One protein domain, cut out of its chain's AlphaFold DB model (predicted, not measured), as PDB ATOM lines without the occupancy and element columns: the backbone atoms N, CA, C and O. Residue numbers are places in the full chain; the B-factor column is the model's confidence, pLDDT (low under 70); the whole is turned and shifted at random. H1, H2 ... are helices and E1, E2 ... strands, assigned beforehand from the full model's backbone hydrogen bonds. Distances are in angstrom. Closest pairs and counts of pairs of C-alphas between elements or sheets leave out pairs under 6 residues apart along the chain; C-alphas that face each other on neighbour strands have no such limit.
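This is residues 25 to 103 of the 164 residues of the protein "Phospholipase B-like" of Timema douglasi (UniProt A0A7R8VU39). A twisted sheet of four strands has the long helix H3 laid slantwise over one face and the short helix H1 over the opposite face. The small helix H2 sits in the turn between E3 and E4 at one end of the long axis, and the E1 to E2 turn lies at the other end. The printed part has 79 residues with four named strands and three named helices, in the order E1, E2, H1, E3, H2, E4, H3; the sheet order is E2, E1, E3, E4, all antiparallel. The class is mixed, helices and strands. The whole is compact, with a radius of gyration of the C-alphas of 12.6 A, and elongated, spanning 41 by 23 by 18 A.

E1, residues 27 to 34, and E2, residues 37 to 43, form a hairpin at 152 degrees, with N 39 and O 32 3.0 A apart, within hydrogen-bond range. H1, residues 48 to 52, is on the sheet at a height of 8.5 A, only just over E1, where 3 of its 5 C-alphas fall. E3, residues 59 to 65, is antiparallel to E1 at 158 degrees, with N 29 and O 61 at 2.9 A. E2, H1 and E3 make a split strand-helix-strand unit, two strands running the same way with E1 between them, and its crossover is right-handed. H2, residues 67 to 70, is not on the sheet. E4, residues 73 to 79, is antiparallel to E3 at 174 degrees, with N 62 and O 76 at 2.8 A. E2 and E4 are the edge strands. H3, residues 85 to 99, is on the sheet at a height of 6.2 A, over E1 and E3, at 42 degrees to E1 on the local plane. Its closest C-alphas to E3 are those of Ser 91 and Ala 59, 5.5 A apart. H1 and H3 lie on opposite faces and are apart. In H1 and H3 every O i to N i+4 pair is within hydrogen-bond range; H2 is too short for such a pair.

E1 begins at C-alpha 27 (142.022, 271.396, 210.521) and is 23.0 A long. E2 measures 19.2 A, E3 19.5 A and E4 20.0 A. H3 is 20.8 A long and ends at C-alpha 99 (141.692, 279.729, 210.502).

The two C-alphas farthest apart are those of Asp 35 and Leu 69, 41.7 A. The printed part has no cut and no long link. Its mean pLDDT is 92.2, and no printed residue is under 70.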
ATOM      1  N   SER A  25     148.242 268.982 208.391       73.62
ATOM      2  CA  SER A  25     147.124 268.760 209.291       73.62
ATOM      3  C   SER A  25     145.881 269.397 208.688       73.62
ATOM      4  O   SER A  25     145.744 270.620 208.651       73.62
ATOM      5  N   VAL A  26     144.965 268.555 208.213       87.88
ATOM      6  CA  VAL A  26     143.577 268.961 208.004       87.88
ATOM      7  C   VAL A  26     143.075 269.501 209.339       87.88
ATOM      8  O   VAL A  26     143.178 268.824 210.362       87.88
ATOM      9  N   ARG A  27     142.583 270.738 209.340       91.12
ATOM     10  CA  ARG A  27     142.022 271.396 210.521       91.12
ATOM     11  C   ARG A  27     140.533 271.575 210.322       91.12
ATOM     12  O   ARG A  27     140.116 272.117 209.300       91.12
ATOM     13  N   PHE A  28     139.766 271.152 211.312       94.06
ATOM     14  CA  PHE A  28     138.340 271.412 211.398       94.06
ATOM     15  C   PHE A  28     138.105 272.488 212.448       94.06
ATOM     16  O   PHE A  28     138.678 272.430 213.539       94.06
ATOM     17  N   ALA A  29     137.296 273.480 212.109       95.31
ATOM     18  CA  ALA A  29     136.942 274.564 213.003       95.31
ATOM     19  C   ALA A  29     135.466 274.926 212.839       95.31
ATOM     20  O   ALA A  29     134.851 274.658 211.805       95.31
ATOM     21  N   TYR A  30     134.894 275.533 213.867       95.75
ATOM     22  CA  TYR A  30     133.523 276.019 213.852       95.75
ATOM     23  C   TYR A  30     133.386 277.260 214.729       95.75
ATOM     24  O   TYR A  30     134.216 277.514 215.604       95.75
ATOM     25  N   VAL A  31     132.333 278.029 214.467       96.56
ATOM     26  CA  VAL A  31     131.946 279.198 215.255       96.56
ATOM     27  C   VAL A  31     130.693 278.874 216.042       96.56
ATOM     28  O   VAL A  31     129.699 278.420 215.473       96.56
ATOM     29  N   THR A  32     130.732 279.153 217.339       93.88
ATOM     30  CA  THR A  32     129.544 279.202 218.193       93.88
ATOM     31  C   THR A  32     129.219 280.648 218.511       93.88
ATOM     32  O   THR A  32     130.129 281.444 218.748       93.88
ATOM     33  N   THR A  33     127.929 280.980 218.551       88.00
ATOM     34  CA  THR A  33     127.471 282.296 218.998       88.00
ATOM     35  C   THR A  33     126.676 282.189 220.294       88.00
ATOM     36  O   THR A  33     125.763 281.370 220.405       88.00
ATOM     37  N   ALA A  34     127.032 283.008 221.282       85.00
ATOM     38  CA  ALA A  34     126.305 283.145 222.540       85.00
ATOM     39  C   ALA A  34     126.285 284.625 222.938       85.00
ATOM     40  O   ALA A  34     127.327 285.269 222.966       85.00
ATOM     41  N   ASP A  35     125.096 285.180 223.196       82.75
ATOM     42  CA  ASP A  35     124.904 286.582 223.608       82.75
ATOM     43  C   ASP A  35     125.561 287.639 222.684       82.75
ATOM     44  O   ASP A  35     125.899 288.740 223.118       82.75
ATOM     45  N   GLY A  36     125.706 287.329 221.389       78.69
ATOM     46  CA  GLY A  36     126.342 288.207 220.397       78.69
ATOM     47  C   GLY A  36     127.870 288.109 220.346       78.69
ATOM     48  O   GLY A  36     128.491 288.794 219.537       78.69
ATOM     49  N   GLU A  37     128.479 287.253 221.166       87.75
ATOM     50  CA  GLU A  37     129.894 286.909 221.067       87.75
ATOM     51  C   GLU A  37     130.090 285.731 220.105       87.75
ATOM     52  O   GLU A  37     129.255 284.825 220.027       87.75
ATOM     53  N   TYR A  38     131.197 285.756 219.361       92.19
ATOM     54  CA  TYR A  38     131.592 284.706 218.426       92.19
ATOM     55  C   TYR A  38     132.861 284.030 218.938       92.19
ATOM     56  O   TYR A  38     133.892 284.681 219.114       92.19
ATOM     57  N   GLU A  39     132.802 282.717 219.144       94.50
ATOM     58  CA  GLU A  39     133.938 281.922 219.608       94.50
ATOM     59  C   GLU A  39     134.323 280.887 218.552       94.50
ATOM     60  O   GLU A  39     133.481 280.120 218.083       94.50
ATOM     61  N   VAL A  40     135.607 280.866 218.178       95.50
ATOM     62  CA  VAL A  40     136.160 279.846 217.281       95.50
ATOM     63  C   VAL A  40     136.674 278.681 218.108       95.50
ATOM     64  O   VAL A  40     137.532 278.850 218.974       95.50
ATOM     65  N   SER A  41     136.206 277.483 217.780       94.38
ATOM     66  CA  SER A  41     136.690 276.231 218.354       94.38
ATOM     67  C   SER A  41     137.253 275.323 217.267       94.38
ATOM     68  O   SER A  41     136.782 275.319 216.131       94.38
ATOM     69  N   PHE A  42     138.272 274.540 217.623       93.00
ATOM     70  CA  PHE A  42     138.838 273.504 216.760       93.00
ATOM     71  C   PHE A  42     138.296 272.136 217.159       93.00
ATOM     72  O   PHE A  42     138.100 271.865 218.343       93.00
ATOM     73  N   SER A  43     138.082 271.275 216.169       88.62
ATOM     74  CA  SER A  43     137.599 269.913 216.374       88.62
ATOM     75  C   SER A  43     138.642 268.891 215.930       88.62
ATOM     76  O   SER A  43     139.285 269.057 214.891       88.62
ATOM     77  N   ASP A  44     138.756 267.810 216.701       85.25
ATOM     78  CA  ASP A  44     139.521 266.610 216.344       85.25
ATOM     79  C   ASP A  44     138.688 265.621 215.493       85.25
ATOM     80  O   ASP A  44     139.118 264.490 215.259       85.25
ATOM     81  N   ALA A  45     137.488 266.020 215.047       81.50
ATOM     82  CA  ALA A  45     136.608 265.198 214.223       81.50
ATOM     83  C   ALA A  45     137.301 264.710 212.940       81.50
ATOM     84  O   ALA A  45     138.111 265.406 212.328       81.50
ATOM     85  N   GLY A  46     136.930 263.514 212.477       81.69
ATOM     86  CA  GLY A  46     137.438 262.949 211.227       81.69
ATOM     87  C   GLY A  46     136.757 263.515 209.977       81.69
ATOM     88  O   GLY A  46     137.207 263.253 208.858       81.69
ATOM     89  N   SER A  47     135.656 264.259 210.133       83.88
ATOM     90  CA  SER A  47     134.907 264.870 209.029       83.88
ATOM     91  C   SER A  47     134.050 266.057 209.484       83.88
ATOM     92  O   SER A  47     133.647 266.121 210.643       83.88
ATOM     93  N   MET A  48     133.677 266.946 208.549       83.88
ATOM     94  CA  MET A  48     132.730 268.034 208.847       83.88
ATOM     95  C   MET A  48     131.384 267.506 209.355       83.88
ATOM     96  O   MET A  48     130.845 268.035 210.316       83.88
ATOM     97  N   ARG A  49     130.879 266.404 208.789       87.56
ATOM     98  CA  ARG A  49     129.601 265.806 209.207       87.56
ATOM     99  C   ARG A  49     129.608 265.307 210.655       87.56
ATOM    100  O   ARG A  49     128.571 265.343 211.310       87.56
ATOM    101  N   GLU A  50     130.739 264.788 211.122       86.69
ATOM    102  CA  GLU A  50     130.902 264.351 212.513       86.69
ATOM    103  C   GLU A  50     130.843 265.557 213.455       86.69
ATOM    104  O   GLU A  50     129.990 265.592 214.335       86.69
ATOM    105  N   MET A  51     131.628 266.600 213.170       84.19
ATOM    106  CA  MET A  51     131.618 267.866 213.915       84.19
ATOM    107  C   MET A  51     130.227 268.525 213.958       84.19
ATOM    108  O   MET A  51     129.781 268.968 215.015       84.19
ATOM    109  N   GLN A  52     129.503 268.544 212.835       86.81
ATOM    110  CA  GLN A  52     128.162 269.136 212.739       86.81
ATOM    111  C   GLN A  52     127.105 268.421 213.595       86.81
ATOM    112  O   GLN A  52     126.059 269.002 213.878       86.81
ATOM    113  N   GLY A  53     127.335 267.158 213.965       84.88
ATOM    114  CA  GLY A  53     126.403 266.366 214.768       84.88
ATOM    115  C   GLY A  53     126.548 266.554 216.279       84.88
ATOM    116  O   GLY A  53     125.697 266.066 217.023       84.88
ATOM    117  N   GLU A  54     127.612 267.219 216.735       78.62
ATOM    118  CA  GLU A  54     127.986 267.284 218.153       78.62
ATOM    119  C   GLU A  54     127.663 268.628 218.813       78.62
ATOM    120  O   GLU A  54     127.369 268.664 220.010       78.62
ATOM    121  N   VAL A  55     127.707 269.725 218.052       84.44
ATOM    122  CA  VAL A  55     127.631 271.098 218.575       84.44
ATOM    123  C   VAL A  55     126.704 271.948 217.702       84.44
ATOM    124  O   VAL A  55     126.533 271.671 216.519       84.44
ATOM    125  N   GLU A  56     126.080 272.974 218.280       91.38
ATOM    126  CA  GLU A  56     125.376 274.024 217.533       91.38
ATOM    127  C   GLU A  56     126.396 275.049 217.012       91.38
ATOM    128  O   GLU A  56     127.232 275.523 217.774       91.38
ATOM    129  N   TRP A  57     126.353 275.382 215.723       94.38
ATOM    130  CA  TRP A  57     127.353 276.222 215.058       94.38
ATOM    131  C   TRP A  57     126.684 277.168 214.062       94.38
ATOM    132  O   TRP A  57     125.684 276.812 213.450       94.38
ATOM    133  N   THR A  58     127.257 278.354 213.857       95.88
ATOM    134  CA  THR A  58     126.793 279.310 212.832       95.88
ATOM    135  C   THR A  58     127.563 279.175 211.520       95.88
ATOM    136  O   THR A  58     127.009 279.380 210.438       95.88
ATOM    137  N   ALA A  59     128.840 278.798 211.610       96.44
ATOM    138  CA  ALA A  59     129.679 278.406 210.486       96.44
ATOM    139  C   ALA A  59     130.636 277.283 210.897       96.44
ATOM    140  O   ALA A  59     131.089 277.219 212.041       96.44
ATOM    141  N   THR A  60     130.977 276.418 209.951       96.62
ATOM    142  CA  THR A  60     132.005 275.390 210.091       96.62
ATOM    143  C   THR A  60     132.932 275.399 208.887       96.62
ATOM    144  O   THR A  60     132.567 275.857 207.805       96.62
ATOM    145  N   LEU A  61     134.161 274.935 209.083       96.19
ATOM    146  CA  LEU A  61     135.212 274.994 208.089       96.19
ATOM    147  C   LEU A  61     136.157 273.804 208.223       96.19
ATOM    148  O   LEU A  61     136.533 273.384 209.318       96.19
ATOM    149  N   LYS A  62     136.598 273.304 207.072       95.69
ATOM    150  CA  LYS A  62     137.731 272.400 206.918       95.69
ATOM    151  C   LYS A  62     138.805 273.115 206.107       95.69
ATOM    152  O   LYS A  62     138.558 273.564 204.991       95.69
ATOM    153  N   PHE A  63     140.014 273.169 206.649       95.44
ATOM    154  CA  PHE A  63     141.165 273.742 205.968       95.44
ATOM    155  C   PHE A  63     142.307 272.743 205.868       95.44
ATOM    156  O   PHE A  63     142.761 272.184 206.867       95.44
ATOM    157  N   GLU A  64     142.797 272.557 204.651       94.50
ATOM    158  CA  GLU A  64     143.889 271.654 204.320       94.50
ATOM    159  C   GLU A  64     144.959 272.430 203.547       94.50
ATOM    160  O   GLU A  64     144.772 272.823 202.393       94.50
ATOM    161  N   ASN A  65     146.099 272.676 204.192       93.62
ATOM    162  CA  ASN A  65     147.202 273.399 203.569       93.62
ATOM    163  C   ASN A  65     148.194 272.425 202.928       93.62
ATOM    164  O   ASN A  65     149.171 272.036 203.557       93.62
ATOM    165  N   THR A  66     147.952 272.078 201.664       94.19
ATOM    166  CA  THR A  66     148.837 271.208 200.874       94.19
ATOM    167  C   THR A  66     149.646 271.984 199.836       94.19
ATOM    168  O   THR A  66     150.114 271.407 198.854       94.19
ATOM    169  N   VAL A  67     149.881 273.288 200.041       93.19
ATOM    170  CA  VAL A  67     150.574 274.151 199.061       93.19
ATOM    171  C   VAL A  67     151.955 273.605 198.700       93.19
ATOM    172  O   VAL A  67     152.348 273.637 197.536       93.19
ATOM    173  N   ASN A  68     152.675 273.034 199.667       91.00
ATOM    174  CA  ASN A  68     153.999 272.456 199.429       91.00
ATOM    175  C   ASN A  68     153.964 271.161 198.598       91.00
ATOM    176  O   ASN A  68     154.973 270.806 197.992       91.00
ATOM    177  N   LEU A  69     152.830 270.454 198.577       93.50
ATOM    178  CA  LEU A  69     152.662 269.178 197.877       93.50
ATOM    179  C   LEU A  69     151.960 269.345 196.523       93.50
ATOM    180  O   LEU A  69     152.368 268.733 195.537       93.50
ATOM    181  N   THR A  70     150.903 270.155 196.474       94.56
ATOM    182  CA  THR A  70     149.991 270.285 195.326       94.56
ATOM    183  C   THR A  70     150.044 271.663 194.667       94.56
ATOM    184  O   THR A  70     149.575 271.819 193.540       94.56
ATOM    185  N   GLY A  71     150.600 272.665 195.354       93.44
ATOM    186  CA  GLY A  71     150.483 274.074 194.977       93.44
ATOM    187  C   GLY A  71     149.173 274.737 195.419       93.44
ATOM    188  O   GLY A  71     148.990 275.919 195.143       93.44
ATOM    189  N   TRP A  72     148.284 274.015 196.112       94.62
ATOM    190  CA  TRP A  72     146.974 274.504 196.544       94.62
ATOM    191  C   TRP A  72     146.767 274.333 198.048       94.62
ATOM    192  O   TRP A  72     147.193 273.347 198.640       94.62
ATOM    193  N   ALA A  73     146.066 275.284 198.660       95.00
ATOM    194  CA  ALA A  73     145.360 275.057 199.914       95.00
ATOM    195  C   ALA A  73     143.873 274.874 199.591       95.00
ATOM    196  O   ALA A  73     143.359 275.520 198.675       95.00
ATOM    197  N   VAL A  74     143.196 273.996 200.325       95.62
ATOM    198  CA  VAL A  74     141.770 273.712 200.149       95.62
ATOM    199  C   VAL A  74     141.019 274.214 201.375       95.62
ATOM    200  O   VAL A  74     141.367 273.875 202.506       95.62
ATOM    201  N   LEU A  75     140.002 275.035 201.128       96.56
ATOM    202  CA  LEU A  75     139.083 275.566 202.123       96.56
ATOM    203  C   LEU A  75     137.675 275.091 201.764       96.56
ATOM    204  O   LEU A  75     137.189 275.369 200.670       96.56
ATOM    205  N   GLU A  76     137.034 274.381 202.679       96.62
ATOM    206  CA  GLU A  76     135.613 274.052 202.606       96.62
ATOM    207  C   GLU A  76     134.937 274.762 203.781       96.62
ATOM    208  O   GLU A  76     135.410 274.644 204.908       96.62
ATOM    209  N   LEU A  77     133.877 275.523 203.521       96.75
ATOM    210  CA  LEU A  77     133.156 276.301 204.526       96.75
ATOM    211  C   LEU A  77     131.655 276.109 204.326       96.75
ATOM    212  O   LEU A  77     131.173 276.127 203.194       96.75
ATOM    213  N   GLU A  78     130.931 275.943 205.426       96.81
ATOM    214  CA  GLU A  78     129.480 275.792 205.443       96.81
ATOM    215  C   GLU A  78     128.876 276.682 206.534       96.81
ATOM    216  O   GLU A  78     129.429 276.795 207.629       96.81
ATOM    217  N   THR A  79     127.750 277.323 206.230       96.38
ATOM    218  CA  THR A  79     126.961 278.118 207.178       96.38
ATOM    219  C   THR A  79     125.644 277.422 207.481       96.38
ATOM    220  O   THR A  79     125.164 276.604 206.697       96.38
ATOM    221  N   ASP A  80     125.071 277.731 208.640       95.62
ATOM    222  CA  ASP A  80     123.831 277.113 209.095       95.62
ATOM    223  C   ASP A  80     122.618 277.979 208.723       95.62
ATOM    224  O   ASP A  80     122.490 279.128 209.153       95.62
ATOM    225  N   ASP A  81     121.713 277.406 207.924       95.75
ATOM    226  CA  ASP A  81     120.534 278.078 207.369       95.75
ATOM    227  C   ASP A  81     119.463 278.435 208.414       95.75
ATOM    228  O   ASP A  81     118.507 279.155 208.113       95.75
ATOM    229  N   ARG A  82     119.638 277.977 209.658       94.94
ATOM    230  CA  ARG A  82     118.796 278.346 210.800       94.94
ATOM    231  C   ARG A  82     119.054 279.768 211.301       94.94
ATOM    232  O   ARG A  82     118.195 280.312 211.998       94.94
ATOM    233  N   TYR A  83     120.198 280.368 210.964       94.44
ATOM    234  CA  TYR A  83     120.548 281.744 211.339       94.44
ATOM    235  C   TYR A  83     120.264 282.732 210.207       94.44
ATOM    236  O   TYR A  83     120.133 282.346 209.046       94.44
ATOM    237  N   SER A  84     120.182 284.027 210.534       94.31
ATOM    238  CA  SER A  84     120.041 285.066 209.508       94.31
ATOM    239  C   SER A  84     121.264 285.089 208.587       94.31
ATOM    240  O   SER A  84     122.361 284.691 208.987       94.31
ATOM    241  N   ASP A  85     121.093 285.530 207.345       94.75
ATOM    242  CA  ASP A  85     122.191 285.551 206.381       94.75
ATOM    243  C   ASP A  85     123.286 286.558 206.759       94.75
ATOM    244  O   ASP A  85     124.447 286.334 206.423       94.75
ATOM    245  N   GLU A  86     122.974 287.587 207.553       92.31
ATOM    246  CA  GLU A  86     123.988 288.453 208.160       92.31
ATOM    247  C   GLU A  86     124.871 287.693 209.161       92.31
ATOM    248  O   GLU A  86     126.098 287.790 209.092       92.31
ATOM    249  N   VAL A  87     124.274 286.890 210.054       93.75
ATOM    250  CA  VAL A  87     125.024 286.046 211.005       93.75
ATOM    251  C   VAL A  87     125.851 285.003 210.260       93.75
ATOM    252  O   VAL A  87     127.012 284.776 210.608       93.75
ATOM    253  N   GLN A  88     125.280 284.388 209.223       95.38
ATOM    254  CA  GLN A  88     125.985 283.423 208.384       95.38
ATOM    255  C   GLN A  88     127.191 284.069 207.686       95.38
ATOM    256  O   GLN A  88     128.298 283.540 207.775       95.38
ATOM    257  N   ALA A  89     127.009 285.228 207.046       95.31
ATOM    258  CA  ALA A  89     128.073 285.926 206.328       95.31
ATOM    259  C   ALA A  89     129.191 286.413 207.256       95.31
ATOM    260  O   ALA A  89     130.371 286.239 206.936       95.31
ATOM    261  N   TYR A  90     128.838 286.963 208.423       94.81
ATOM    262  CA  TYR A  90     129.821 287.337 209.438       94.81
ATOM    263  C   TYR A  90     130.598 286.115 209.934       94.81
ATOM    264  O   TYR A  90     131.826 286.108 209.897       94.81
ATOM    265  N   SER A  91     129.889 285.057 210.345       95.44
ATOM    266  CA  SER A  91     130.502 283.834 210.881       95.44
ATOM    267  C   SER A  91     131.426 283.174 209.863       95.44
ATOM    268  O   SER A  91     132.509 282.718 210.226       95.44
ATOM    269  N   ALA A  92     131.033 283.163 208.585       96.50
ATOM    270  CA  ALA A  92     131.850 282.648 207.496       96.50
ATOM    271  C   ALA A  92     133.169 283.426 207.357       96.50
ATOM    272  O   ALA A  92     134.247 282.832 207.414       96.50
ATOM    273  N   GLY A  93     133.091 284.757 207.240       95.62
ATOM    274  CA  GLY A  93     134.275 285.605 207.102       95.62
ATOM    275  C   GLY A  93     135.182 285.563 208.335       95.62
ATOM    276  O   GLY A  93     136.404 285.472 208.207       95.62
ATOM    277  N   PHE A  94     134.590 285.569 209.531       95.25
ATOM    278  CA  PHE A  94     135.312 285.477 210.798       95.25
ATOM    279  C   PHE A  94     136.083 284.154 210.915       95.25
ATOM    280  O   PHE A  94     137.282 284.160 211.203       95.25
ATOM    281  N   LEU A  95     135.430 283.023 210.624       96.50
ATOM    282  CA  LEU A  95     136.039 281.694 210.704       96.50
ATOM    283  C   LEU A  95     137.145 281.487 209.661       96.50
ATOM    284  O   LEU A  95     138.193 280.916 209.983       96.50
ATOM    285  N   GLU A  96     136.930 281.960 208.429       96.69
ATOM    286  CA  GLU A  96     137.939 281.934 207.366       96.69
ATOM    287  C   GLU A  96     139.169 282.746 207.774       96.69
ATOM    288  O   GLU A  96     140.286 282.215 207.776       96.69
ATOM    289  N   GLY A  97     138.967 284.008 208.169       95.62
ATOM    290  CA  GLY A  97     140.041 284.916 208.561       95.62
ATOM    291  C   GLY A  97     140.856 284.380 209.735       95.62
ATOM    292  O   GLY A  97     142.087 284.413 209.700       95.62
ATOM    293  N   PHE A  98     140.184 283.812 210.739       95.44
ATOM    294  CA  PHE A  98     140.839 283.217 211.900       95.44
ATOM    295  C   PHE A  98     141.651 281.968 211.529       95.44
ATOM    296  O   PHE A  98     142.822 281.846 211.892       95.44
ATOM    297  N   THR A  99     141.063 281.035 210.774       95.31
ATOM    298  CA  THR A  99     141.692 279.729 210.502       95.31
ATOM    299  C   THR A  99     142.807 279.809 209.455       95.31
ATOM    300  O   THR A  99     143.729 278.982 209.450       95.31
ATOM    301  N   THR A 100     142.752 280.803 208.565       95.75
ATOM    302  CA  THR A 100     143.693 280.972 207.444       95.75
ATOM    303  C   THR A 100     144.643 282.163 207.605       95.75
ATOM    304  O   THR A 100     145.385 282.481 206.671       95.75
ATOM    305  N   ALA A 101     144.697 282.770 208.798       96.06
ATOM    306  CA  ALA A 101     145.484 283.967 209.110       96.06
ATOM    307  C   ALA A 101     146.939 283.916 208.603       96.06
ATOM    308  O   ALA A 101     147.417 284.878 208.001       96.06
ATOM    309  N   ASP A 102     147.631 282.784 208.775       94.50
ATOM    310  CA  ASP A 102     149.015 282.616 208.305       94.50
ATOM    311  C   ASP A 102     149.131 282.769 206.780       94.50
ATOM    312  O   ASP A 102     150.037 283.434 206.273       94.50
ATOM    313  N   VAL A 103     148.202 282.168 206.028       95.75
ATOM    314  CA  VAL A 103     148.201 282.217 204.559       95.75
ATOM    315  C   VAL A 103     147.778 283.593 204.061       95.75
ATOM    316  O   VAL A 103     148.400 284.105 203.129       95.75
TER     317      VAL A 103